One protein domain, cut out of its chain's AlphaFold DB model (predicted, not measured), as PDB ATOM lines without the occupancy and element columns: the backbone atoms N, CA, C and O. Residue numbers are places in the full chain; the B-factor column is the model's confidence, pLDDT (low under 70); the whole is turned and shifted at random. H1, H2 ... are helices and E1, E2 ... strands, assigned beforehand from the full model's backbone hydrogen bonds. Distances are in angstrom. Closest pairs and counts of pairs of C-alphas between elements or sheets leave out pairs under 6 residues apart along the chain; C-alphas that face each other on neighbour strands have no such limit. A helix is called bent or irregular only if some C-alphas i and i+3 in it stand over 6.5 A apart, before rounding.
ATOM      1  N   HIS A   9      83.734 172.077 193.416       98.19
ATOM      2  CA  HIS A   9      84.354 173.365 193.711       98.19
ATOM      3  C   HIS A   9      85.465 173.664 192.716       98.19
ATOM      4  O   HIS A   9      86.219 172.782 192.307       98.19
ATOM      5  N   LYS A  10      85.586 174.927 192.333       98.00
ATOM      6  CA  LYS A  10      86.719 175.458 191.577       98.00
ATOM      7  C   LYS A  10      87.219 176.681 192.295       98.00
ATOM      8  O   LYS A  10      86.417 177.423 192.846       98.00
ATOM      9  N   PHE A  11      88.519 176.899 192.306       98.31
ATOM     10  CA  PHE A  11      89.063 178.024 193.041       98.31
ATOM     11  C   PHE A  11      90.271 178.647 192.365       98.31
ATOM     12  O   PHE A  11      91.018 177.994 191.636       98.31
ATOM     13  N   VAL A  12      90.429 179.941 192.621       98.38
ATOM     14  CA  VAL A  12      91.604 180.728 192.260       98.38
ATOM     15  C   VAL A  12      92.273 181.141 193.559       98.38
ATOM     16  O   VAL A  12      91.621 181.721 194.426       98.38
ATOM     17  N   LEU A  13      93.564 180.844 193.681       97.62
ATOM     18  CA  LEU A  13      94.410 181.343 194.758       97.62
ATOM     19  C   LEU A  13      95.387 182.359 194.170       97.62
ATOM     20  O   LEU A  13      96.096 182.050 193.208       97.62
ATOM     21  N   LEU A  14      95.424 183.548 194.763       97.06
ATOM     22  CA  LEU A  14      96.469 184.534 194.531       97.06
ATOM     23  C   LEU A  14      97.351 184.633 195.767       97.06
ATOM     24  O   LEU A  14      96.853 184.755 196.888       97.06
ATOM     25  N   PHE A  15      98.656 184.612 195.553       94.44
ATOM     26  CA  PHE A  15      99.650 184.824 196.595       94.44
ATOM     27  C   PHE A  15     100.861 185.522 195.998       94.44
ATOM     28  O   PHE A  15     101.179 185.307 194.830       94.44
ATOM     29  N   ASP A  16     101.519 186.379 196.764       91.94
ATOM     30  CA  ASP A  16     102.767 186.990 196.333       91.94
ATOM     31  C   ASP A  16     103.967 186.373 197.022       91.94
ATOM     32  O   ASP A  16     103.866 185.843 198.124       91.94
ATOM     33  N   ILE A  17     105.100 186.448 196.334       87.06
ATOM     34  CA  ILE A  17     106.405 186.091 196.860       87.06
ATOM     35  C   ILE A  17     107.288 187.334 196.776       87.06
ATOM     36  O   ILE A  17     107.382 187.959 195.714       87.06
ATOM     37  N   LYS A  18     107.934 187.681 197.889       81.81
ATOM     38  CA  LYS A  18     108.946 188.734 197.998       81.81
ATOM     39  C   LYS A  18     110.277 188.133 198.416       81.81
ATOM     40  O   LYS A  18     110.313 187.099 199.080       81.81
ATOM     41  N   ASN A  19     111.364 188.821 198.077       70.50
ATOM     42  CA  ASN A  19     112.727 188.476 198.501       70.50
ATOM     43  C   ASN A  19     113.216 187.100 198.027       70.50
ATOM     44  O   ASN A  19     114.249 186.621 198.478       70.50
ATOM     45  N   ALA A  20     112.523 186.477 197.075       58.62
ATOM     46  CA  ALA A  20     112.968 185.215 196.516       58.62
ATOM     47  C   ALA A  20     114.169 185.425 195.594       58.62
ATOM     48  O   ALA A  20     114.039 185.979 194.501       58.62
ATOM     49  N   ASN A  21     115.336 184.911 195.979       51.66
ATOM     50  CA  ASN A  21     116.322 184.543 194.977       51.66
ATOM     51  C   ASN A  21     115.690 183.440 194.103       51.66
ATOM     52  O   ASN A  21     115.125 182.493 194.656       51.66
ATOM     53  N   PRO A  22     115.779 183.496 192.763       46.47
ATOM     54  CA  PRO A  22     115.362 182.383 191.912       46.47
ATOM     55  C   PRO A  22     115.951 181.019 192.322       46.47
ATOM     56  O   PRO A  22     115.352 179.985 192.035       46.47
ATOM     57  N   LEU A  23     117.097 181.015 193.020       44.44
ATOM     58  CA  LEU A  23     117.739 179.831 193.605       44.44
ATOM     59  C   LEU A  23     117.166 179.415 194.981       44.44
ATOM     60  O   LEU A  23     117.213 178.235 195.327       44.44
ATOM     61  N   ASP A  24     116.577 180.346 195.740       45.66
ATOM     62  CA  ASP A  24     116.000 180.112 197.079       45.66
ATOM     63  C   ASP A  24     114.568 179.570 197.029       45.66
ATOM     64  O   ASP A  24     114.029 179.146 198.044       45.66
ATOM     65  N   LEU A  25     113.955 179.498 195.848       48.56
ATOM     66  CA  LEU A  25     112.682 178.805 195.628       48.56
ATOM     67  C   LEU A  25     112.845 177.274 195.512       48.56
ATOM     68  O   LEU A  25     111.893 176.562 195.205       48.56
ATOM     69  N   SER A  26     114.038 176.743 195.794       40.81
ATOM     70  CA  SER A  26     114.354 175.306 195.786       40.81
ATOM     71  C   SER A  26     113.486 174.463 196.736       40.81
ATOM     72  O   SER A  26     113.287 173.271 196.491       40.81
ATOM     73  N   PHE A  27     112.883 175.064 197.773       43.81
ATOM     74  CA  PHE A  27     111.884 174.398 198.626       43.81
ATOM     75  C   PHE A  27     110.575 174.060 197.891       43.81
ATOM     76  O   PHE A  27     109.795 173.241 198.388       43.81
ATOM     77  N   LEU A  28     110.358 174.641 196.704       44.44
ATOM     78  CA  LEU A  28     109.236 174.366 195.811       44.44
ATOM     79  C   LEU A  28     109.539 173.254 194.779       44.44
ATOM     80  O   LEU A  28     108.690 172.977 193.942       44.44
ATOM     81  N   GLY A  29     110.692 172.576 194.833       36.38
ATOM     82  CA  GLY A  29     111.079 171.521 193.880       36.38
ATOM     83  C   GLY A  29     112.213 171.948 192.941       36.38
ATOM     84  O   GLY A  29     112.555 173.124 192.880       36.38
ATOM     85  N   SER A  30     112.840 170.969 192.271       36.22
ATOM     86  CA  SER A  30     114.120 171.082 191.542       36.22
ATOM     87  C   SER A  30     114.291 172.406 190.794       36.22
ATOM     88  O   SER A  30     113.429 172.750 189.988       36.22
ATOM     89  N   ALA A  31     115.412 173.086 191.082       41.47
ATOM     90  CA  ALA A  31     115.879 174.363 190.539       41.47
ATOM     91  C   ALA A  31     115.072 174.859 189.334       41.47
ATOM     92  O   ALA A  31     115.112 174.240 188.269       41.47
ATOM     93  N   HIS A  32     114.365 175.983 189.501       48.12
ATOM     94  CA  HIS A  32     113.695 176.663 188.400       48.12
ATOM     95  C   HIS A  32     114.624 176.717 187.191       48.12
ATOM     96  O   HIS A  32     115.633 177.422 187.198       48.12
ATOM     97  N   GLN A  33     114.266 176.003 186.126       44.97
ATOM     98  CA  GLN A  33     114.764 176.335 184.807       44.97
ATOM     99  C   GLN A  33     114.116 177.668 184.434       44.97
ATOM    100  O   GLN A  33     113.124 177.723 183.710       44.97
ATOM    101  N   LEU A  34     114.691 178.769 184.923       45.47
ATOM    102  CA  LEU A  34     114.725 179.997 184.149       45.47
ATOM    103  C   LEU A  34     115.526 179.654 182.888       45.47
ATOM    104  O   LEU A  34     116.720 179.927 182.784       45.47
ATOM    105  N   LEU A  35     114.878 178.985 181.928       40.34
ATOM    106  CA  LEU A  35     115.304 179.083 180.542       40.34
ATOM    107  C   LEU A  35     115.431 180.585 180.288       40.34
ATOM    108  O   LEU A  35     114.539 181.334 180.686       40.34
ATOM    109  N   ARG A  36     116.531 181.040 179.681       43.31
ATOM    110  CA  ARG A  36     116.789 182.477 179.450       43.31
ATOM    111  C   ARG A  36     115.608 183.202 178.768       43.31
ATOM    112  O   ARG A  36     115.502 184.419 178.882       43.31
ATOM    113  N   ASP A  37     114.691 182.444 178.165       44.47
ATOM    114  CA  ASP A  37     113.481 182.912 177.492       44.47
ATOM    115  C   ASP A  37     112.190 182.869 178.349       44.47
ATOM    116  O   ASP A  37     111.236 183.594 178.059       44.47
ATOM    117  N   VAL A  38     112.128 182.077 179.432       48.94
ATOM    118  CA  VAL A  38     110.953 181.992 180.323       48.94
ATOM    119  C   VAL A  38     111.142 182.928 181.511       48.94
ATOM    120  O   VAL A  38     111.711 182.570 182.536       48.94
ATOM    121  N   ARG A  39     110.612 184.147 181.385       69.06
ATOM    122  CA  ARG A  39     110.686 185.163 182.447       69.06
ATOM    123  C   ARG A  39     109.616 185.031 183.536       69.06
ATOM    124  O   ARG A  39     109.541 185.892 184.394       69.06
ATOM    125  N   TYR A  40     108.759 184.013 183.509       79.31
ATOM    126  CA  TYR A  40     107.698 183.849 184.508       79.31
ATOM    127  C   TYR A  40     108.139 182.884 185.608       79.31
ATOM    128  O   TYR A  40     108.560 181.768 185.320       79.31
ATOM    129  N   GLY A  41     107.963 183.278 186.868       80.44
ATOM    130  CA  GLY A  41     108.034 182.352 187.995       80.44
ATOM    131  C   GLY A  41     106.918 181.312 187.928       80.44
ATOM    132  O   GLY A  41     105.770 181.650 187.617       80.44
ATOM    133  N   LEU A  42     107.264 180.070 188.253       83.69
ATOM    134  CA  LEU A  42     106.367 178.918 188.314       83.69
ATOM    135  C   LEU A  42     106.434 178.318 189.718       83.69
ATOM    136  O   LEU A  42     107.503 178.311 190.306       83.69
ATOM    137  N   VAL A  43     105.333 177.801 190.251       84.88
ATOM    138  CA  VAL A  43     105.326 177.025 191.502       84.88
ATOM    139  C   VAL A  43     104.551 175.739 191.247       84.88
ATOM    140  O   VAL A  43     103.363 175.821 190.919       84.88
ATOM    141  N   PRO A  44     105.190 174.564 191.326       87.69
ATOM    142  CA  PRO A  44     104.508 173.306 191.070       87.69
ATOM    143  C   PRO A  44     103.525 172.983 192.197       87.69
ATOM    144  O   PRO A  44     103.654 173.458 193.330       87.69
ATOM    145  N   ASP A  45     102.507 172.190 191.886       88.75
ATOM    146  CA  ASP A  45     101.454 171.870 192.843       88.75
ATOM    147  C   ASP A  45     101.959 171.027 194.014       88.75
ATOM    148  O   ASP A  45     101.434 171.158 195.122       88.75
ATOM    149  N   GLU A  46     102.994 170.204 193.819       87.69
ATOM    150  CA  GLU A  46     103.624 169.439 194.896       87.69
ATOM    151  C   GLU A  46     104.157 170.348 196.000       87.69
ATOM    152  O   GLU A  46     104.057 170.008 197.180       87.69
ATOM    153  N   ALA A  47     104.660 171.529 195.644       85.25
ATOM    154  CA  ALA A  47     105.148 172.494 196.615       85.25
ATOM    155  C   ALA A  47     104.022 173.050 197.493       85.25
ATOM    156  O   ALA A  47     104.156 173.127 198.716       85.25
ATOM    157  N   ILE A  48     102.883 173.373 196.876       89.38
ATOM    158  CA  ILE A  48     101.686 173.845 197.579       89.38
ATOM    159  C   ILE A  48     101.131 172.734 198.475       89.38
ATOM    160  O   ILE A  48     100.834 172.975 199.645       89.38
ATOM    161  N   LYS A  49     101.050 171.497 197.967       92.50
ATOM    162  CA  LYS A  49     100.637 170.317 198.744       92.50
ATOM    163  C   LYS A  49     101.562 170.078 199.936       92.50
ATOM    164  O   LYS A  49     101.078 169.802 201.030       92.50
ATOM    165  N   LYS A  50     102.878 170.216 199.758       89.94
ATOM    166  CA  LYS A  50     103.867 170.074 200.834       89.94
ATOM    167  C   LYS A  50     103.696 171.150 201.904       89.94
ATOM    168  O   LYS A  50     103.675 170.815 203.087       89.94
ATOM    169  N   ALA A  51     103.521 172.408 201.507       89.56
ATOM    170  CA  ALA A  51     103.273 173.500 202.443       89.56
ATOM    171  C   ALA A  51     101.958 173.288 203.219       89.56
ATOM    172  O   ALA A  51     101.922 173.425 204.440       89.56
ATOM    173  N   LEU A  52     100.894 172.851 202.534       93.00
ATOM    174  CA  LEU A  52      99.620 172.502 203.166       93.00
ATOM    175  C   LEU A  52      99.771 171.347 204.162       93.00
ATOM    176  O   LEU A  52      99.279 171.441 205.279       93.00
ATOM    177  N   ASN A  53     100.481 170.281 203.794       93.44
ATOM    178  CA  ASN A  53     100.752 169.151 204.683       93.44
ATOM    179  C   ASN A  53     101.468 169.590 205.967       93.44
ATOM    180  O   ASN A  53     101.075 169.173 207.055       93.44
ATOM    181  N   GLN A  54     102.465 170.472 205.851       90.75
ATOM    182  CA  GLN A  54     103.160 171.043 207.004       90.75
ATOM    183  C   GLN A  54     102.218 171.872 207.884       90.75
ATOM    184  O   GLN A  54     102.239 171.711 209.103       90.75
ATOM    185  N   TYR A  55     101.368 172.709 207.280       91.69
ATOM    186  CA  TYR A  55     100.345 173.469 208.001       91.69
ATOM    187  C   TYR A  55      99.377 172.542 208.750       91.69
ATOM    188  O   TYR A  55      99.134 172.720 209.938       91.69
ATOM    189  N   PHE A  56      98.862 171.503 208.090       93.19
ATOM    190  CA  PHE A  56      97.923 170.560 208.699       93.19
ATOM    191  C   PHE A  56      98.537 169.789 209.868       93.19
ATOM    192  O   PHE A  56      97.882 169.627 210.895       93.19
ATOM    193  N   GLN A  57      99.796 169.364 209.751       91.88
ATOM    194  CA  GLN A  57     100.507 168.695 210.843       91.88
ATOM    195  C   GLN A  57     100.771 169.637 212.023       91.88
ATOM    196  O   GLN A  57     100.551 169.257 213.170       91.88
ATOM    197  N   ARG A  58     101.254 170.859 211.757       91.12
ATOM    198  CA  ARG A  58     101.712 171.787 212.803       91.12
ATOM    199  C   ARG A  58     100.573 172.546 213.471       91.12
ATOM    200  O   ARG A  58     100.546 172.644 214.691       91.12
ATOM    201  N   ASN A  59      99.653 173.090 212.680       91.75
ATOM    202  CA  ASN A  59      98.637 174.030 213.152       91.75
ATOM    203  C   ASN A  59      97.293 173.360 213.457       91.75
ATOM    204  O   ASN A  59      96.543 173.877 214.277       91.75
ATOM    205  N   GLU A  60      96.982 172.236 212.807       92.50
ATOM    206  CA  GLU A  60      95.709 171.519 212.995       92.50
ATOM    207  C   GLU A  60      95.894 170.118 213.610       92.50
ATOM    208  O   GLU A  60      94.910 169.416 213.829       92.50
ATOM    209  N   SER A  61      97.139 169.700 213.878       94.31
ATOM    210  CA  SER A  61      97.485 168.378 214.430       94.31
ATOM    211  C   SER A  61      96.881 167.197 213.652       94.31
ATOM    212  O   SER A  61      96.545 166.159 214.224       94.31
ATOM    213  N   LEU A  62      96.734 167.346 212.333       95.12
ATOM    214  CA  LEU A  62      96.136 166.329 211.473       95.12
ATOM    215  C   LEU A  62      97.174 165.287 211.029       95.12
ATOM    216  O   LEU A  62      98.300 165.644 210.665       95.12
ATOM    217  N   PRO A  63      96.796 163.997 210.972       96.75
ATOM    218  CA  PRO A  63      97.665 162.950 210.459       96.75
ATOM    219  C   PRO A  63      97.868 163.105 208.948       96.75
ATOM    220  O   PRO A  63      96.918 163.147 208.162       96.75
ATOM    221  N   VAL A  64      99.131 163.142 208.538       96.50
ATOM    222  CA  VAL A  64      99.574 163.254 207.143       96.50
ATOM    223  C   VAL A  64     100.618 162.172 206.890       96.50
ATOM    224  O   VAL A  64     101.464 161.926 207.748       96.50
ATOM    225  N   PRO A 105      92.576 158.116 193.913       95.75
ATOM    226  CA  PRO A 105      92.169 159.279 193.146       95.75
ATOM    227  C   PRO A 105      92.373 160.542 193.984       95.75
ATOM    228  O   PRO A 105      92.304 160.506 195.213       95.75
ATOM    229  N   SER A 106      92.623 161.658 193.304       96.56
ATOM    230  CA  SER A 106      92.861 162.963 193.919       96.56
ATOM    231  C   SER A 106      91.604 163.835 193.801       96.56
ATOM    232  O   SER A 106      91.318 164.325 192.702       96.56
ATOM    233  N   PRO A 107      90.814 164.008 194.880       98.12
ATOM    234  CA  PRO A 107      89.662 164.903 194.870       98.12
ATOM    235  C   PRO A 107      90.048 166.350 194.607       98.12
ATOM    236  O   PRO A 107      89.372 167.014 193.824       98.12
ATOM    237  N   VAL A 108      91.121 166.825 195.245       98.31
ATOM    238  CA  VAL A 108      91.623 168.195 195.131       98.31
ATOM    239  C   VAL A 108      92.833 168.216 194.213       98.31
ATOM    240  O   VAL A 108      93.885 167.664 194.533       98.31
ATOM    241  N   ARG A 109      92.703 168.910 193.086       96.62
ATOM    242  CA  ARG A 109      93.794 169.113 192.132       96.62
ATOM    243  C   ARG A 109      94.141 170.585 192.043       96.62
ATOM    244  O   ARG A 109      93.252 171.435 192.053       96.62
ATOM    245  N   PHE A 110      95.429 170.862 191.909       95.75
ATOM    246  CA  PHE A 110      95.944 172.195 191.647       95.75
ATOM    247  C   PHE A 110      96.596 172.214 190.265       95.75
ATOM    248  O   PHE A 110      97.098 171.196 189.791       95.75
ATOM    249  N   SER A 111      96.568 173.366 189.612       94.88
ATOM    250  CA  SER A 111      97.456 173.652 188.496       94.88
ATOM    251  C   SER A 111      98.836 174.036 189.023       94.88
ATOM    252  O   SER A 111      98.976 174.472 190.166       94.88
ATOM    253  N   LEU A 112      99.828 174.017 188.136       90.38
ATOM    254  CA  LEU A 112     101.022 174.842 188.290       90.38
ATOM    255  C   LEU A 112     100.587 176.292 188.576       90.38
ATOM    256  O   LEU A 112      99.744 176.836 187.849       90.38
ATOM    257  N   ALA A 113     101.124 176.913 189.623       91.94
ATOM    258  CA  ALA A 113     100.951 178.342 189.828       91.94
ATOM    259  C   ALA A 113     101.940 179.096 188.941       91.94
ATOM    260  O   ALA A 113     103.094 178.697 188.794       91.94
ATOM    261  N   ARG A 114     101.500 180.209 188.366       90.75
ATOM    262  CA  ARG A 114     102.333 181.046 187.504       90.75
ATOM    263  C   ARG A 114     102.219 182.497 187.941       90.75
ATOM    264  O   ARG A 114     101.130 182.963 188.268       90.75
ATOM    265  N   SER A 115     103.344 183.197 187.940       90.81
ATOM    266  CA  SER A 115     103.371 184.654 188.090       90.81
ATOM    267  C   SER A 115     102.532 185.343 187.008       90.81
ATOM    268  O   SER A 115     102.493 184.904 185.859       90.81
ATOM    269  N   ILE A 116     101.823 186.408 187.372       92.62
ATOM    270  CA  ILE A 116     101.000 187.180 186.428       92.62
ATOM    271  C   ILE A 116     101.882 187.929 185.431       92.62
ATOM    272  O   ILE A 116     101.554 187.969 184.247       92.62
ATOM    273  N   ASP A 117     103.020 188.440 185.897       88.25
ATOM    274  CA  ASP A 117     104.002 189.167 185.101       88.25
ATOM    275  C   ASP A 117     105.370 188.481 185.147       88.25
ATOM    276  O   ASP A 117     105.650 187.704 186.066       88.25
ATOM    277  N   PRO A 118     106.253 188.787 184.182       82.50
ATOM    278  CA  PRO A 118     107.655 188.418 184.254       82.50
ATOM    279  C   PRO A 118     108.321 188.832 185.576       82.50
ATOM    280  O   PRO A 118     108.211 189.978 186.008       82.50
ATOM    281  N   ILE A 119     109.073 187.911 186.173       77.75
ATOM    282  CA  ILE A 119     109.934 188.145 187.329       77.75
ATOM    283  C   ILE A 119     111.343 188.413 186.818       77.75
ATOM    284  O   ILE A 119     111.895 187.636 186.035       77.75
ATOM    285  N   PHE A 120     111.935 189.511 187.274       70.19
ATOM    286  CA  PHE A 120     113.295 189.872 186.903       70.19
ATOM    287  C   PHE A 120     114.275 189.477 188.015       70.19
ATOM    288  O   PHE A 120     113.983 189.711 189.192       70.19
ATOM    289  N   PRO A 121     115.430 188.882 187.662       60.59
ATOM    290  CA  PRO A 121     116.491 188.596 188.617       60.59
ATOM    291  C   PRO A 121     116.986 189.870 189.305       60.59
ATOM    292  O   PRO A 121     117.002 190.948 188.709       60.59
ATOM    293  N   LEU A 122     117.429 189.723 190.550       62.38
ATOM    294  CA  LEU A 122     118.042 190.800 191.322       62.38
ATOM    295  C   LEU A 122     119.298 191.318 190.595       62.38
ATOM    296  O   LEU A 122     120.227 190.551 190.343       62.38
ATOM    297  N   ALA A 123     119.347 192.615 190.279       50.88
ATOM    298  CA  ALA A 123     120.605 193.283 189.953       50.88
ATOM    299  C   ALA A 123     121.389 193.524 191.254       50.88
ATOM    300  O   ALA A 123     120.786 193.833 192.286       50.88
ATOM    301  N   ALA A 124     122.719 193.391 191.217       47.53
ATOM    302  CA  ALA A 124     123.566 193.632 192.385       47.53
ATOM    303  C   ALA A 124     123.262 195.020 192.989       47.53
ATOM    304  O   ALA A 124     123.451 196.040 192.327       47.53
ATOM    305  N   GLY A 125     122.747 195.047 194.224       46.62
ATOM    306  CA  GLY A 125     122.494 196.275 194.990       46.62
ATOM    307  C   GLY A 125     121.030 196.683 195.216       46.62
ATOM    308  O   GLY A 125     120.817 197.643 195.946       46.62
ATOM    309  N   HIS A 126     120.027 195.981 194.669       46.44
ATOM    310  CA  HIS A 126     118.609 196.289 194.936       46.44
ATOM    311  C   HIS A 126     117.866 195.101 195.572       46.44
ATOM    312  O   HIS A 126     117.704 194.055 194.950       46.44
ATOM    313  N   SER A 127     117.372 195.282 196.801       50.81
ATOM    314  CA  SER A 127     116.260 194.518 197.399       50.81
ATOM    315  C   SER A 127     115.001 194.817 196.552       50.81
ATOM    316  O   SER A 127     114.748 195.984 196.292       50.81
ATOM    317  N   THR A 128     114.164 193.930 196.002       57.12
ATOM    318  CA  THR A 128     113.634 192.611 196.381       57.12
ATOM    319  C   THR A 128     112.958 192.012 195.123       57.12
ATOM    320  O   THR A 128     112.162 192.714 194.495       57.12
ATOM    321  N   ALA A 129     113.198 190.757 194.722       74.38
ATOM    322  CA  ALA A 129     112.453 190.170 193.600       74.38
ATOM    323  C   ALA A 129     111.004 189.923 194.041       74.38
ATOM    324  O   ALA A 129     110.773 189.363 195.117       74.38
ATOM    325  N   TYR A 130     110.046 190.375 193.232       85.00
ATOM    326  CA  TYR A 130     108.619 190.312 193.533       85.00
ATOM    327  C   TYR A 130     107.868 189.590 192.418       85.00
ATOM    328  O   TYR A 130     108.106 189.838 191.235       85.00
ATOM    329  N   GLY A 131     106.911 188.745 192.791       88.06
ATOM    330  CA  GLY A 131     105.943 188.186 191.854       88.06
ATOM    331  C   GLY A 131     104.599 187.939 192.522       88.06
ATOM    332  O   GLY A 131     104.547 187.370 193.611       88.06
ATOM    333  N   LEU A 132     103.508 188.327 191.855       93.31
ATOM    334  CA  LEU A 132     102.158 187.890 192.210       93.31
ATOM    335  C   LEU A 132     101.824 186.631 191.408       93.31
ATOM    336  O   LEU A 132     101.815 186.656 190.178       93.31
ATOM    337  N   TYR A 133     101.555 185.534 192.100       93.81
ATOM    338  CA  TYR A 133     101.301 184.222 191.526       93.81
ATOM    339  C   TYR A 133      99.818 183.894 191.550       93.81
ATOM    340  O   TYR A 133      99.088 184.231 192.483       93.81
ATOM    341  N   ARG A 134      99.391 183.189 190.506       96.75
ATOM    342  CA  ARG A 134      98.034 182.701 190.319       96.75
ATOM    343  C   ARG A 134      98.054 181.193 190.161       96.75
ATOM    344  O   ARG A 134      98.705 180.668 189.260       96.75
ATOM    345  N   MET A 135      97.302 180.518 191.016       96.44
ATOM    346  CA  MET A 135      97.065 179.082 190.957       96.44
ATOM    347  C   MET A 135      95.577 178.824 190.754       96.44
ATOM    348  O   MET A 135      94.727 179.501 191.339       96.44
ATOM    349  N   HIS A 136      95.257 177.823 189.946       98.25
ATOM    350  CA  HIS A 136      93.906 177.298 189.817       98.25
ATOM    351  C   HIS A 136      93.798 175.973 190.542       98.25
ATOM    352  O   HIS A 136      94.757 175.211 190.612       98.25
ATOM    353  N   GLY A 137      92.616 175.664 191.048       97.75
ATOM    354  CA  GLY A 137      92.352 174.341 191.574       97.75
ATOM    355  C   GLY A 137      90.897 173.944 191.460       97.75
ATOM    356  O   GLY A 137      90.012 174.750 191.152       97.75
ATOM    357  N   CYS A 138      90.656 172.660 191.665       97.56
ATOM    358  CA  CYS A 138      89.330 172.083 191.646       97.56
ATOM    359  C   CYS A 138      89.194 170.972 192.680       97.56
ATOM    360  O   CYS A 138      90.152 170.273 193.000       97.56
ATOM    361  N   TYR A 139      87.972 170.814 193.169       98.25
ATOM    362  CA  TYR A 139      87.514 169.679 193.942       98.25
ATOM    363  C   TYR A 139      86.480 168.898 193.125       98.25
ATOM    364  O   TYR A 139      85.523 169.474 192.590       98.25
ATOM    365  N   HIS A 140      86.684 167.588 193.027       97.12
ATOM    366  CA  HIS A 140      85.782 166.663 192.354       97.12
ATOM    367  C   HIS A 140      85.013 165.810 193.381       97.12
ATOM    368  O   HIS A 140      85.636 164.972 194.042       97.12
ATOM    369  N   PRO A 141      83.675 165.949 193.475       97.44
ATOM    370  CA  PRO A 141      82.865 165.291 194.496       97.44
ATOM    371  C   PRO A 141      82.868 163.771 194.344       97.44
ATOM    372  O   PRO A 141      82.946 163.069 195.338       97.44
ATOM    373  N   THR A 142      82.893 163.224 193.122       96.81
ATOM    374  CA  THR A 142      82.936 161.763 192.917       96.81
ATOM    375  C   THR A 142      84.150 161.116 193.590       96.81
ATOM    376  O   THR A 142      84.007 160.138 194.320       96.81
ATOM    377  N   ALA A 143      85.343 161.684 193.388       97.50
ATOM    378  CA  ALA A 143      86.556 161.212 194.053       97.50
ATOM    379  C   ALA A 143      86.528 161.538 195.553       97.50
ATOM    380  O   ALA A 143      86.959 160.728 196.368       97.50
ATOM    381  N   GLY A 144      86.006 162.711 195.924       97.94
ATOM    382  CA  GLY A 144      85.891 163.134 197.316       97.94
ATOM    383  C   GLY A 144      85.034 162.186 198.148       97.94
ATOM    384  O   GLY A 144      85.489 161.693 199.174       97.94
ATOM    385  N   LEU A 145      83.834 161.865 197.673       97.81
ATOM    386  CA  LEU A 145      82.925 160.913 198.304       97.81
ATOM    387  C   LEU A 145      83.521 159.500 198.331       97.81
ATOM    388  O   LEU A 145      83.423 158.830 199.356       97.81
ATOM    389  N   HIS A 146      84.205 159.071 197.262       96.62
ATOM    390  CA  HIS A 146      84.929 157.793 197.245       96.62
ATOM    391  C   HIS A 146      85.996 157.710 198.352       96.62
ATOM    392  O   HIS A 146      86.107 156.687 199.028       96.62
ATOM    393  N   ASN A 147      86.735 158.799 198.576       98.00
ATOM    394  CA  ASN A 147      87.768 158.896 199.609       98.00
ATOM    395  C   ASN A 147      87.211 159.228 201.009       98.00
ATOM    396  O   ASN A 147      87.974 159.267 201.973       98.00
ATOM    397  N   GLY A 148      85.908 159.491 201.150       98.12
ATOM    398  CA  GLY A 148      85.298 159.884 202.425       98.12
ATOM    399  C   GLY A 148      85.637 161.311 202.873       98.12
ATOM    400  O   GLY A 148      85.782 161.554 204.070       98.12
ATOM    401  N   VAL A 149      85.796 162.246 201.931       98.62
ATOM    402  CA  VAL A 149      85.944 163.684 202.211       98.62
ATOM    403  C   VAL A 149      84.660 164.220 202.841       98.62
ATOM    404  O   VAL A 149      83.572 164.088 202.283       98.62
ATOM    405  N   SER A 150      84.804 164.857 203.996       98.31
ATOM    406  CA  SER A 150      83.724 165.465 204.766       98.31
ATOM    407  C   SER A 150      83.652 166.982 204.574       98.31
ATOM    408  O   SER A 150      84.555 167.617 204.021       98.31
ATOM    409  N   ALA A 151      82.580 167.592 205.084       98.44
ATOM    410  CA  ALA A 151      82.464 169.046 205.112       98.44
ATOM    411  C   ALA A 151      83.560 169.710 205.962       98.44
ATOM    412  O   ALA A 151      84.108 170.742 205.569       98.44
ATOM    413  N   SER A 152      83.928 169.081 207.083       98.06
ATOM    414  CA  SER A 152      85.027 169.526 207.942       98.06
ATOM    415  C   SER A 152      86.368 169.486 207.209       98.06
ATOM    416  O   SER A 152      87.165 170.409 207.355       98.06
ATOM    417  N   ASP A 153      86.593 168.480 206.356       98.38
ATOM    418  CA  ASP A 153      87.822 168.406 205.561       98.38
ATOM    419  C   ASP A 153      87.922 169.574 204.575       98.38
ATOM    420  O   ASP A 153      88.957 170.227 204.476       98.38
ATOM    421  N   LEU A 154      86.832 169.908 203.879       98.62
ATOM    422  CA  LEU A 154      86.823 171.072 202.989       98.62
ATOM    423  C   LEU A 154      86.988 172.386 203.758       98.62
ATOM    424  O   LEU A 154      87.655 173.301 203.282       98.62
ATOM    425  N   GLN A 155      86.415 172.502 204.956       98.06
ATOM    426  CA  GLN A 155      86.636 173.662 205.820       98.06
ATOM    427  C   GLN A 155      88.112 173.827 206.197       98.06
ATOM    428  O   GLN A 155      88.651 174.931 206.072       98.06
ATOM    429  N   LEU A 156      88.774 172.743 206.603       97.69
ATOM    430  CA  LEU A 156      90.199 172.734 206.933       97.69
ATOM    431  C   LEU A 156      91.062 173.021 205.702       97.69
ATOM    432  O   LEU A 156      92.013 173.790 205.802       97.69
ATOM    433  N   LEU A 157      90.700 172.501 204.527       98.12
ATOM    434  CA  LEU A 157      91.370 172.814 203.265       98.12
ATOM    435  C   LEU A 157      91.342 174.317 202.968       98.12
ATOM    436  O   LEU A 157      92.383 174.897 202.660       98.12
ATOM    437  N   TRP A 158      90.177 174.961 203.072       98.06
ATOM    438  CA  TRP A 158      90.050 176.394 202.794       98.06
ATOM    439  C   TRP A 158      90.763 177.258 203.833       98.06
ATOM    440  O   TRP A 158      91.411 178.244 203.471       98.06
ATOM    441  N   LYS A 159      90.703 176.863 205.111       96.06
ATOM    442  CA  LYS A 159      91.483 177.485 206.189       96.06
ATOM    443  C   LYS A 159      92.983 177.372 205.907       96.06
ATOM    444  O   LYS A 159      93.678 178.383 205.962       96.06
ATOM    445  N   GLY A 160      93.443 176.178 205.533       95.06
ATOM    446  CA  GLY A 160      94.821 175.894 205.152       95.06
ATOM    447  C   GLY A 160      95.272 176.751 203.979       95.06
ATOM    448  O   GLY A 160      96.215 177.510 204.122       95.06
ATOM    449  N   LEU A 161      94.556 176.744 202.853       95.88
ATOM    450  CA  LEU A 161      94.899 177.566 201.683       95.88
ATOM    451  C   LEU A 161      94.939 179.073 201.982       95.88
ATOM    452  O   LEU A 161      95.721 179.790 201.366       95.88
ATOM    453  N   SER A 162      94.144 179.548 202.942       94.44
ATOM    454  CA  SER A 162      94.144 180.958 203.360       94.44
ATOM    455  C   SER A 162      95.307 181.317 204.297       94.44
ATOM    456  O   SER A 162      95.577 182.498 204.499       94.44
ATOM    457  N   LYS A 163      95.985 180.322 204.890       89.81
ATOM    458  CA  LYS A 163      96.997 180.508 205.948       89.81
ATOM    459  C   LYS A 163      98.318 179.768 205.718       89.81
ATOM    460  O   LYS A 163      99.237 179.934 206.509       89.81
ATOM    461  N   VAL A 164      98.434 178.983 204.648       82.25
ATOM    462  CA  VAL A 164      99.534 178.029 204.410       82.25
ATOM    463  C   VAL A 164     100.918 178.682 204.407       82.25
ATOM    464  O   VAL A 164     101.902 178.043 204.761       82.25
ATOM    465  N   PHE A 165     100.982 179.961 204.044       76.00
ATOM    466  CA  PHE A 165     102.220 180.732 203.968       76.00
ATOM    467  C   PHE A 165     102.373 181.777 205.075       76.00
ATOM    468  O   PHE A 165     103.263 182.620 204.998       76.00
ATOM    469  N   VAL A 166     101.524 181.750 206.106       65.75
ATOM    470  CA  VAL A 166     101.719 182.605 207.279       65.75
ATOM    471  C   VAL A 166     102.937 182.074 208.026       65.75
ATOM    472  O   VAL A 166     102.867 181.062 208.717       65.75
ATOM    473  N   SER A 167     104.079 182.720 207.800       56.62
ATOM    474  CA  SER A 167     105.323 182.414 208.491       56.62
ATOM    475  C   SER A 167     105.188 182.813 209.958       56.62
ATOM    476  O   SER A 167     104.855 183.963 210.255       56.62
ATOM    477  N   ASP A 168     105.476 181.884 210.870       48.97
ATOM    478  CA  ASP A 168     105.911 182.262 212.210       48.97
ATOM    479  C   ASP A 168     107.235 183.009 212.024       48.97
ATOM    480  O   ASP A 168     108.230 182.443 211.563       48.97
ATOM    481  N   ALA A 169     107.193 184.319 212.259       45.44
ATOM    482  CA  ALA A 169     108.296 185.235 212.030       45.44
ATOM    483  C   ALA A 169     109.626 184.658 212.546       45.44
ATOM    484  O   ALA A 169     109.691 184.252 213.704       45.44
ATOM    485  N   SER A 170     110.668 184.657 211.695       44.41
ATOM    486  CA  SER A 170     112.072 184.998 212.043       44.41
ATOM    487  C   SER A 170     113.191 184.282 211.263       44.41
ATOM    488  O   SER A 170     114.352 184.528 211.584       44.41
ATOM    489  N   SER A 171     112.964 183.424 210.253       45.22
ATOM    490  CA  SER A 171     114.125 182.703 209.657       45.22
ATOM    491  C   SER A 171     114.061 182.283 208.184       45.22
ATOM    492  O   SER A 171     114.798 181.376 207.803       45.22
ATOM    493  N   GLN A 172     113.238 182.898 207.325       51.78
ATOM    494  CA  GLN A 172     113.289 182.590 205.885       51.78
ATOM    495  C   GLN A 172     113.605 183.827 205.037       51.78
ATOM    496  O   GLN A 172     113.014 184.877 205.271       51.78
ATOM    497  N   PRO A 173     114.510 183.719 204.041       58.75
ATOM    498  CA  PRO A 173     114.835 184.824 203.138       58.75
ATOM    499  C   PRO A 173     113.682 185.166 202.184       58.75
ATOM    500  O   PRO A 173     113.742 186.187 201.513       58.75
ATOM    501  N   VAL A 174     112.634 184.335 202.127       68.81
ATOM    502  CA  VAL A 174     111.486 184.482 201.230       68.81
ATOM    503  C   VAL A 174     110.226 184.763 202.040       68.81
ATOM    504  O   VAL A 174     109.858 183.986 202.918       68.81
ATOM    505  N   GLU A 175     109.533 185.851 201.712       78.88
ATOM    506  CA  GLU A 175     108.228 186.173 202.289       78.88
ATOM    507  C   GLU A 175     107.132 185.798 201.302       78.88
ATOM    508  O   GLU A 175     107.181 186.186 200.135       78.88
ATOM    509  N   VAL A 176     106.115 185.082 201.771       85.31
ATOM    510  CA  VAL A 176     104.962 184.707 200.951       85.31
ATOM    511  C   VAL A 176     103.689 185.169 201.650       85.31
ATOM    512  O   VAL A 176     103.551 185.007 202.860       85.31
ATOM    513  N   SER A 177     102.746 185.778 200.930       89.06
ATOM    514  CA  SER A 177     101.455 186.176 201.508       89.06
ATOM    515  C   SER A 177     100.289 185.806 200.604       89.06
ATOM    516  O   SER A 177     100.324 186.016 199.394       89.06
ATOM    517  N   ILE A 178      99.213 185.286 201.198       93.62
ATOM    518  CA  ILE A 178      97.955 185.068 200.479       93.62
ATOM    519  C   ILE A 178      97.298 186.422 200.210       93.62
ATOM    520  O   ILE A 178      97.181 187.262 201.101       93.62
ATOM    521  N   ARG A 179      96.876 186.637 198.964       95.25
ATOM    522  CA  ARG A 179      96.260 187.882 198.483       95.25
ATOM    523  C   ARG A 179      94.794 187.730 198.109       95.25
ATOM    524  O   ARG A 179      94.092 188.728 197.984       95.25
ATOM    525  N   GLY A 180      94.337 186.497 197.937       96.06
ATOM    526  CA  GLY A 180      92.929 186.209 197.744       96.06
ATOM    527  C   GLY A 180      92.678 184.739 197.452       96.06
ATOM    528  O   GLY A 180      93.488 184.067 196.811       96.06
ATOM    529  N   LEU A 181      91.532 184.254 197.914       98.19
ATOM    530  CA  LEU A 181      91.033 182.914 197.635       98.19
ATOM    531  C   LEU A 181      89.565 183.018 197.230       98.19
ATOM    532  O   LEU A 181      88.714 183.345 198.058       98.19
ATOM    533  N   TRP A 182      89.287 182.726 195.961       98.44
ATOM    534  CA  TRP A 182      87.945 182.716 195.379       98.44
ATOM    535  C   TRP A 182      87.510 181.279 195.163       98.44
ATOM    536  O   TRP A 182      88.206 180.543 194.470       98.44
ATOM    537  N   ILE A 183      86.369 180.885 195.726       98.56
ATOM    538  CA  ILE A 183      85.843 179.519 195.651       98.56
ATOM    539  C   ILE A 183      84.462 179.555 195.008       98.56
ATOM    540  O   ILE A 183      83.507 180.077 195.578       98.56
ATOM    541  N   PHE A 184      84.357 178.950 193.836       98.19
ATOM    542  CA  PHE A 184      83.132 178.756 193.080       98.19
ATOM    543  C   PHE A 184      82.566 177.371 193.396       98.19
ATOM    544  O   PHE A 184      83.233 176.364 193.167       98.19
ATOM    545  N   SER A 185      81.347 177.310 193.924       97.88
ATOM    546  CA  SER A 185      80.626 176.067 194.221       97.88
ATOM    547  C   SER A 185      79.460 175.906 193.262       97.88
ATOM    548  O   SER A 185      78.651 176.822 193.138       97.88
ATOM    549  N   HIS A 186      79.376 174.757 192.599       95.94
ATOM    550  CA  HIS A 186      78.338 174.472 191.613       95.94
ATOM    551  C   HIS A 186      77.202 173.674 192.252       95.94
ATOM    552  O   HIS A 186      77.450 172.587 192.761       95.94
ATOM    553  N   GLU A 187      75.972 174.182 192.195       92.38
ATOM    554  CA  GLU A 187      74.765 173.469 192.656       92.38
ATOM    555  C   GLU A 187      74.113 172.610 191.563       92.38
ATOM    556  O   GLU A 187      73.231 171.807 191.847       92.38
ATOM    557  N   ALA A 188      74.559 172.770 190.319       88.06
ATOM    558  CA  ALA A 188      74.101 172.011 189.162       88.06
ATOM    559  C   ALA A 188      75.309 171.508 188.354       88.06
ATOM    560  O   ALA A 188      76.429 171.432 188.868       88.06
ATOM    561  N   GLN A 189      75.089 171.190 187.077       87.25
ATOM    562  CA  GLN A 189      76.143 170.764 186.161       87.25
ATOM    563  C   GLN A 189      77.356 171.720 186.228       87.25
ATOM    564  O   GLN A 189      77.189 172.941 186.116       87.25
ATOM    565  N   PRO A 190      78.583 171.200 186.410       86.69
ATOM    566  CA  PRO A 190      79.764 172.036 186.542       86.69
ATOM    567  C   PRO A 190      80.054 172.796 185.246       86.69
ATOM    568  O   PRO A 190      80.269 172.215 184.184       86.69
ATOM    569  N   ILE A 191      80.129 174.116 185.368       89.25
ATOM    570  CA  ILE A 191      80.488 175.043 184.287       89.25
ATOM    571  C   ILE A 191      81.986 174.981 184.034       89.25
ATOM    572  O   ILE A 191      82.738 174.602 184.930       89.25
ATOM    573  N   SER A 192      82.449 175.332 182.834       90.31
ATOM    574  CA  SER A 192      83.864 175.242 182.462       90.31
ATOM    575  C   SER A 192      84.783 176.002 183.435       90.31
ATOM    576  O   SER A 192      84.429 177.031 184.007       90.31
ATOM    577  N   ALA A 193      85.988 175.470 183.668       89.44
ATOM    578  CA  ALA A 193      86.948 176.111 184.570       89.44
ATOM    579  C   ALA A 193      87.442 177.455 184.008       89.44
ATOM    580  O   ALA A 193      87.589 178.419 184.749       89.44
ATOM    581  N   LYS A 194      87.628 177.522 182.683       91.81
ATOM    582  CA  LYS A 194      88.065 178.721 181.958       91.81
ATOM    583  C   LYS A 194      87.143 179.914 182.212       91.81
ATOM    584  O   LYS A 194      87.636 181.004 182.478       91.81
ATOM    585  N   GLU A 195      85.835 179.694 182.150       92.81
ATOM    586  CA  GLU A 195      84.829 180.736 182.348       92.81
ATOM    587  C   GLU A 195      84.874 181.304 183.770       92.81
ATOM    588  O   GLU A 195      85.054 182.504 183.944       92.81
ATOM    589  N   LEU A 196      84.837 180.440 184.789       95.31
ATOM    590  CA  LEU A 196      84.859 180.883 186.185       95.31
ATOM    591  C   LEU A 196      86.185 181.518 186.592       95.31
ATOM    592  O   LEU A 196      86.202 182.543 187.269       95.31
ATOM    593  N   PHE A 197      87.311 180.947 186.168       96.38
ATOM    594  CA  PHE A 197      88.612 181.541 186.458       96.38
ATOM    595  C   PHE A 197      88.764 182.896 185.768       96.38
ATOM    596  O   PHE A 197      89.361 183.796 186.352       96.38
ATOM    597  N   GLY A 198      88.170 183.080 184.588       95.38
ATOM    598  CA  GLY A 198      88.089 184.373 183.914       95.38
ATOM    599  C   GLY A 198      87.324 185.441 184.699       95.38
ATOM    600  O   GLY A 198      87.508 186.617 184.430       95.38
ATOM    601  N   LEU A 199      86.517 185.095 185.704       96.62
ATOM    602  CA  LEU A 199      85.835 186.099 186.528       96.62
ATOM    603  C   LEU A 199      86.771 186.789 187.525       96.62
ATOM    604  O   LEU A 199      86.484 187.903 187.946       96.62
ATOM    605  N   VAL A 200      87.887 186.156 187.898       97.44
ATOM    606  CA  VAL A 200      88.926 186.788 188.724       97.44
ATOM    607  C   VAL A 200      89.950 187.404 187.783       97.44
ATOM    608  O   VAL A 200      90.800 186.697 187.238       97.44
ATOM    609  N   GLN A 201      89.862 188.708 187.575       97.31
ATOM    610  CA  GLN A 201      90.711 189.455 186.660       97.31
ATOM    611  C   GLN A 201      91.964 189.946 187.373       97.31
ATOM    612  O   GLN A 201      91.910 190.517 188.461       97.31
ATOM    613  N   THR A 202      93.101 189.715 186.725       95.75
ATOM    614  CA  THR A 202      94.429 190.129 187.182       95.75
ATOM    615  C   THR A 202      95.181 190.704 185.982       95.75
ATOM    616  O   THR A 202      95.938 189.963 185.350       95.75
ATOM    617  N   PRO A 203      94.898 191.958 185.579       94.25
ATOM    618  CA  PRO A 203      95.522 192.568 184.412       94.25
ATOM    619  C   PRO A 203      97.044 192.600 184.559       94.25
ATOM    620  O   PRO A 203      97.554 192.919 185.633       94.25
ATOM    621  N   ALA A 204      97.750 192.280 183.475       87.69
ATOM    622  CA  ALA A 204      99.205 192.356 183.438       87.69
ATOM    623  C   ALA A 204      99.674 193.807 183.599       87.69
ATOM    624  O   ALA A 204      99.051 194.746 183.084       87.69
ATOM    625  N   LEU A 205     100.787 193.983 184.296       88.69
ATOM    626  CA  LEU A 205     101.406 195.281 184.480       88.69
ATOM    627  C   LEU A 205     102.220 195.663 183.242       88.69
ATOM    628  O   LEU A 205     102.779 194.834 182.530       88.69
ATOM    629  N   LYS A 206     102.310 196.972 182.991       86.44
ATOM    630  CA  LYS A 206     103.175 197.534 181.937       86.44
ATOM    631  C   LYS A 206     104.597 197.824 182.426       86.44
ATOM    632  O   LYS A 206     105.425 198.298 181.656       86.44
ATOM    633  N   PHE A 207     104.859 197.586 183.706       82.56
ATOM    634  CA  PHE A 207     106.119 197.846 184.389       82.56
ATOM    635  C   PHE A 207     106.422 196.693 185.350       82.56
ATOM    636  O   PHE A 207     105.554 195.874 185.645       82.56
ATOM    637  N   GLN A 208     107.661 196.625 185.832       81.81
ATOM    638  CA  GLN A 208     108.071 195.590 186.771       81.81
ATOM    639  C   GLN A 208     107.351 195.747 188.115       81.81
ATOM    640  O   GLN A 208     107.423 196.795 188.754       81.81
ATOM    641  N   ALA A 209     106.695 194.678 188.562       83.69
ATOM    642  CA  ALA A 209     106.091 194.629 189.881       83.69
ATOM    643  C   ALA A 209     107.159 194.701 190.982       83.69
ATOM    644  O   ALA A 209     108.158 193.985 190.925       83.69
ATOM    645  N   ALA A 210     106.911 195.518 192.004       83.62
ATOM    646  CA  ALA A 210     107.734 195.570 193.214       83.62
ATOM    647  C   ALA A 210     106.936 195.192 194.471       83.62
ATOM    648  O   ALA A 210     107.500 194.774 195.478       83.62
ATOM    649  N   GLN A 211     105.613 195.352 194.422       88.62
ATOM    650  CA  GLN A 211     104.726 195.114 195.549       88.62
ATOM    651  C   GLN A 211     103.294 194.832 195.096       88.62
ATOM    652  O   GLN A 211     102.878 195.190 193.996       88.62
ATOM    653  N   PHE A 212     102.502 194.264 196.004       92.12
ATOM    654  CA  PHE A 212     101.108 193.916 195.732       92.12
ATOM    655  C   PHE A 212     100.253 195.122 195.340       92.12
ATOM    656  O   PHE A 212      99.399 195.007 194.469       92.12
ATOM    657  N   ALA A 213     100.527 196.292 195.926       93.19
ATOM    658  CA  ALA A 213      99.801 197.528 195.644       93.19
ATOM    659  C   ALA A 213      99.914 197.999 194.180       93.19
ATOM    660  O   ALA A 213      99.160 198.872 193.763       93.19
ATOM    661  N   ASN A 214     100.836 197.438 193.386       92.25
ATOM    662  CA  ASN A 214     100.898 197.707 191.950       92.25
ATOM    663  C   ASN A 214      99.764 197.025 191.169       92.25
ATOM    664  O   ASN A 214      99.453 197.457 190.062       92.25
ATOM    665  N   TYR A 215      99.161 195.974 191.725       94.50
ATOM    666  CA  TYR A 215      98.128 195.185 191.069       94.50
ATOM    667  C   TYR A 215      96.729 195.713 191.360       94.50
ATOM    668  O   TYR A 215      96.394 196.077 192.485       94.50
ATOM    669  N   SER A 216      95.876 195.651 190.340       94.56
ATOM    670  CA  SER A 216      94.427 195.732 190.504       94.56
ATOM    671  C   SER A 216      93.833 194.340 190.315       94.56
ATOM    672  O   SER A 216      94.202 193.614 189.392       94.56
ATOM    673  N   ILE A 217      92.935 193.948 191.214       96.25
ATOM    674  CA  ILE A 217      92.211 192.681 191.126       96.25
ATOM    675  C   ILE A 217      90.731 193.013 191.116       96.25
ATOM    676  O   ILE A 217      90.252 193.716 192.006       96.25
ATOM    677  N   SER A 218      90.004 192.488 190.136       96.69
ATOM    678  CA  SER A 218      88.548 192.579 190.109       96.69
ATOM    679  C   SER A 218      87.918 191.193 190.047       96.69
ATOM    680  O   SER A 218      88.454 190.254 189.458       96.69
ATOM    681  N   SER A 219      86.783 191.053 190.723       96.56
ATOM    682  CA  SER A 219      85.971 189.843 190.734       96.56
ATOM    683  C   SER A 219      84.516 190.206 191.022       96.56
ATOM    684  O   SER A 219      84.274 191.252 191.629       96.56
ATOM    685  N   PRO A 220      83.548 189.338 190.684       96.56
ATOM    686  CA  PRO A 220      82.184 189.480 191.173       96.56
ATOM    687  C   PRO A 220      82.131 189.525 192.711       96.56
ATOM    688  O   PRO A 220      83.033 188.983 193.370       96.56
ATOM    689  N   PRO A 221      81.090 190.143 193.295       95.94
ATOM    690  CA  PRO A 221      80.872 190.085 194.732       95.94
ATOM    691  C   PRO A 221      80.600 188.637 195.188       95.94
ATOM    692  O   PRO A 221      80.067 187.837 194.414       95.94
ATOM    693  N   PRO A 222      80.952 188.273 196.436       96.81
ATOM    694  CA  PRO A 222      80.564 186.988 197.009       96.81
ATOM    695  C   PRO A 222      79.041 186.816 197.038       96.81
ATOM    696  O   PRO A 222      78.305 187.774 197.267       96.81
ATOM    697  N   GLY A 223      78.573 185.585 196.859       96.44
ATOM    698  CA  GLY A 223      77.156 185.250 196.753       96.44
ATOM    699  C   GLY A 223      76.850 184.420 195.509       96.44
ATOM    700  O   GLY A 223      77.744 183.855 194.878       96.44
ATOM    701  N   ARG A 224      75.565 184.318 195.162       95.81
ATOM    702  CA  ARG A 224      75.141 183.714 193.892       95.81
ATOM    703  C   ARG A 224      75.508 184.655 192.748       95.81
ATOM    704  O   ARG A 224      75.225 185.846 192.829       95.81
ATOM    705  N   LEU A 225      76.137 184.131 191.700       94.12
ATOM    706  CA  LEU A 225      76.519 184.935 190.543       94.12
ATOM    707  C   LEU A 225      75.290 185.224 189.677       94.12
ATOM    708  O   LEU A 225      74.639 184.295 189.215       94.12
ATOM    709  N   GLU A 226      74.992 186.495 189.404       89.69
ATOM    710  CA  GLU A 226      73.809 186.884 188.615       89.69
ATOM    711  C   GLU A 226      73.821 186.289 187.202       89.69
ATOM    712  O   GLU A 226      72.838 185.703 186.758       89.69
ATOM    713  N   ALA A 227      74.969 186.363 186.521       89.12
ATOM    714  CA  ALA A 227      75.142 185.787 185.187       89.12
ATOM    715  C   ALA A 227      75.138 184.247 185.189       89.12
ATOM    716  O   ALA A 227      74.990 183.626 184.139       89.12
ATOM    717  N   ILE A 228      75.343 183.624 186.356       90.81
ATOM    718  CA  ILE A 228      75.517 182.180 186.512       90.81
ATOM    719  C   ILE A 228      74.836 181.716 187.817       90.81
ATOM    720  O   ILE A 228      75.511 181.389 188.798       90.81
ATOM    721  N   PRO A 229      73.493 181.657 187.862       88.19
ATOM    722  CA  PRO A 229      72.741 181.548 189.119       88.19
ATOM    723  C   PRO A 229      72.980 180.244 189.902       88.19
ATOM    724  O   PRO A 229      72.780 180.200 191.119       88.19
ATOM    725  N   ASN A 230      73.457 179.194 189.220       93.00
ATOM    726  CA  ASN A 230      73.798 177.893 189.809       93.00
ATOM    727  C   ASN A 230      75.212 177.839 190.417       93.00
ATOM    728  O   ASN A 230      75.675 176.763 190.806       93.00
ATOM    729  N   VAL A 231      75.927 178.967 190.448       96.25
ATOM    730  CA  VAL A 231      77.262 179.073 191.035       96.25
ATOM    731  C   VAL A 231      77.250 180.062 192.189       96.25
ATOM    732  O   VAL A 231      76.886 181.229 192.048       96.25
ATOM    733  N   PHE A 232      77.716 179.583 193.338       97.31
ATOM    734  CA  PHE A 232      77.972 180.393 194.518       97.31
ATOM    735  C   PHE A 232      79.466 180.710 194.620       97.31
ATOM    736  O   PHE A 232      80.290 179.794 194.657       97.31
ATOM    737  N   LEU A 233      79.815 181.990 194.711       97.75
ATOM    738  CA  LEU A 233      81.170 182.477 194.937       97.75
ATOM    739  C   LEU A 233      81.371 182.845 196.412       97.75
ATOM    740  O   LEU A 233      80.654 183.681 196.954       97.75
ATOM    741  N   ALA A 234      82.391 182.278 197.050       98.00
ATOM    742  CA  ALA A 234      82.929 182.783 198.312       98.00
ATOM    743  C   ALA A 234      84.310 183.409 198.106       98.00
ATOM    744  O   ALA A 234      85.083 182.954 197.260       98.00
ATOM    745  N   ARG A 235      84.635 184.397 198.942       97.06
ATOM    746  CA  ARG A 235      85.969 184.991 199.052       97.06
ATOM    747  C   ARG A 235      86.415 184.943 200.513       97.06
ATOM    748  O   ARG A 235      85.658 185.382 201.371       97.06
ATOM    749  N   LEU A 236      87.594 184.381 200.789       92.56
ATOM    750  CA  LEU A 236      88.086 184.165 202.165       92.56
ATOM    751  C   LEU A 236      89.262 185.070 202.575       92.56
ATOM    752  O   LEU A 236      89.540 185.172 203.767       92.56
TER     753      LEU A 236
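What this domain is: This is residues 9 to 64 and 105 to 236 of the 237 residues of the protein "CRISPR-associated protein Cas7/Csd2, subtype I-C/DVULG" of Meiothermus cateniformans (UniProt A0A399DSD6). A long, twisted sheet, with E4, E1 and E5 as three long strands side by side, has helix H4 packed along one face and the short helix H5 over part of the opposite face, where the long unnamed stretch of residues 198 to 222 also runs. H2 stands about perpendicular to H4 and reaches the sheet with its residues 45 to 49, while E2 and E3 follow each other beside E4, and E7 with E6 widens the sheet beside one end of E5. The printed part has 188 residues, with five named helices and seven named strands, which come along the chain as E1, then H1 and H2, then E2 to E4, then H3 and H4, then E5, then H5, and last E6 and E7; the seven strands make one branched sheet of antiparallel neighbour pairs, in which E4 has E1 on one side and both E2 and E3 on the other side. The class is mixed, helices and strands, though under half of the residues are in named elements. The whole is compact, with a radius of gyration of the C-alphas of 17.3 A and spans of 53 by 40 by 29 A.

How they stand to each other: E4, residues 130 to 139, lies on one side of E1, residues 9 to 18, and E5, residues 175 to 186, on the other side. E1 and E4 are antiparallel, with N 11 and O 137 2.9 A apart; E1 and E5 are antiparallel too, with N 12 and O 182 3.0 A apart. H1, residues 24 to 28, is irregular, with C-alphas 24 and 27 7.2 A apart, and is not on the sheet. It touches H2, residues 45 to 59, through residues 46 to 48 of H2; the closest C-alphas are those of Leu 28 and Ala 47, 4.6 A apart. H2 only grazes the sheet, with its residues 45 to 49. E2, residues 108 to 110, runs on into E3, residues 113 to 115, at 29 degrees. Both are antiparallel to E4, on the side away from E1: N 109 and O 138 are 2.9 A apart, and N 114 and O 134 3.0 A. E3 and E4 form a hairpin. H3, residues 141 to 146, touches no helix and is only just not on the sheet, with 4 pairs of C-alphas within 10 A. H4, residues 151 to 163, is on the sheet at a height of 9.6 A, over E1 and, only just, over E4 with 3 of its C-alphas; it runs along the strands, at 14 degrees to E1 on the local plane. H2 and H4 touch, about perpendicular at 77 degrees; their closest C-alphas are those of Leu 52 and Gly 160, 6.2 A apart. H5, residues 193 to 197, is on the opposite face at a height of 8.0 A, only just over E5 with 3 of its C-alphas. E7, residues 228 to 235, is antiparallel to E5, with N 185 and O 232 2.8 A apart, and bends by 74 degrees at residue 231. E6, residues 223 to 225, forms a hairpin with E7, with N 223 and O 233 2.8 A apart. In H2, H3, H4 and H5 every O i to N i+4 pair is within hydrogen-bond range; in H1 0 of 1 is, beside 1 of 2 O i to N i+3 pairs.

Where its parts are: E1 begins at C-alpha 9 (84.354, 173.365, 193.711) and is 29.3 A long. H1 measures 9.0 A, H2 20.6 A, E2 6.8 A and E3 7.0 A. E4 is 29.5 A long, H3 8.2 A and H4 18.5 A. E5, 33.8 A, begins at C-alpha 175 (108.228, 186.173, 202.289). H5 measures 6.0 A, E6 6.3 A and E7 16.6 A, ending at C-alpha 235 (85.969, 184.991, 199.052).

The domain as a whole: The two C-alphas farthest apart are those of Gly 125 and Ala 188, 54.4 A. Residues 65 to 104 are cut out, with 16.3 A between C-alphas 64 and 105. The long links are H1 to H2, E3 to E4, H4 to E5 and H5 to E6. The mean pLDDT of the printed part is 84.1; residues 20 to 39, 121 to 128 and 166 to 174 are under 70.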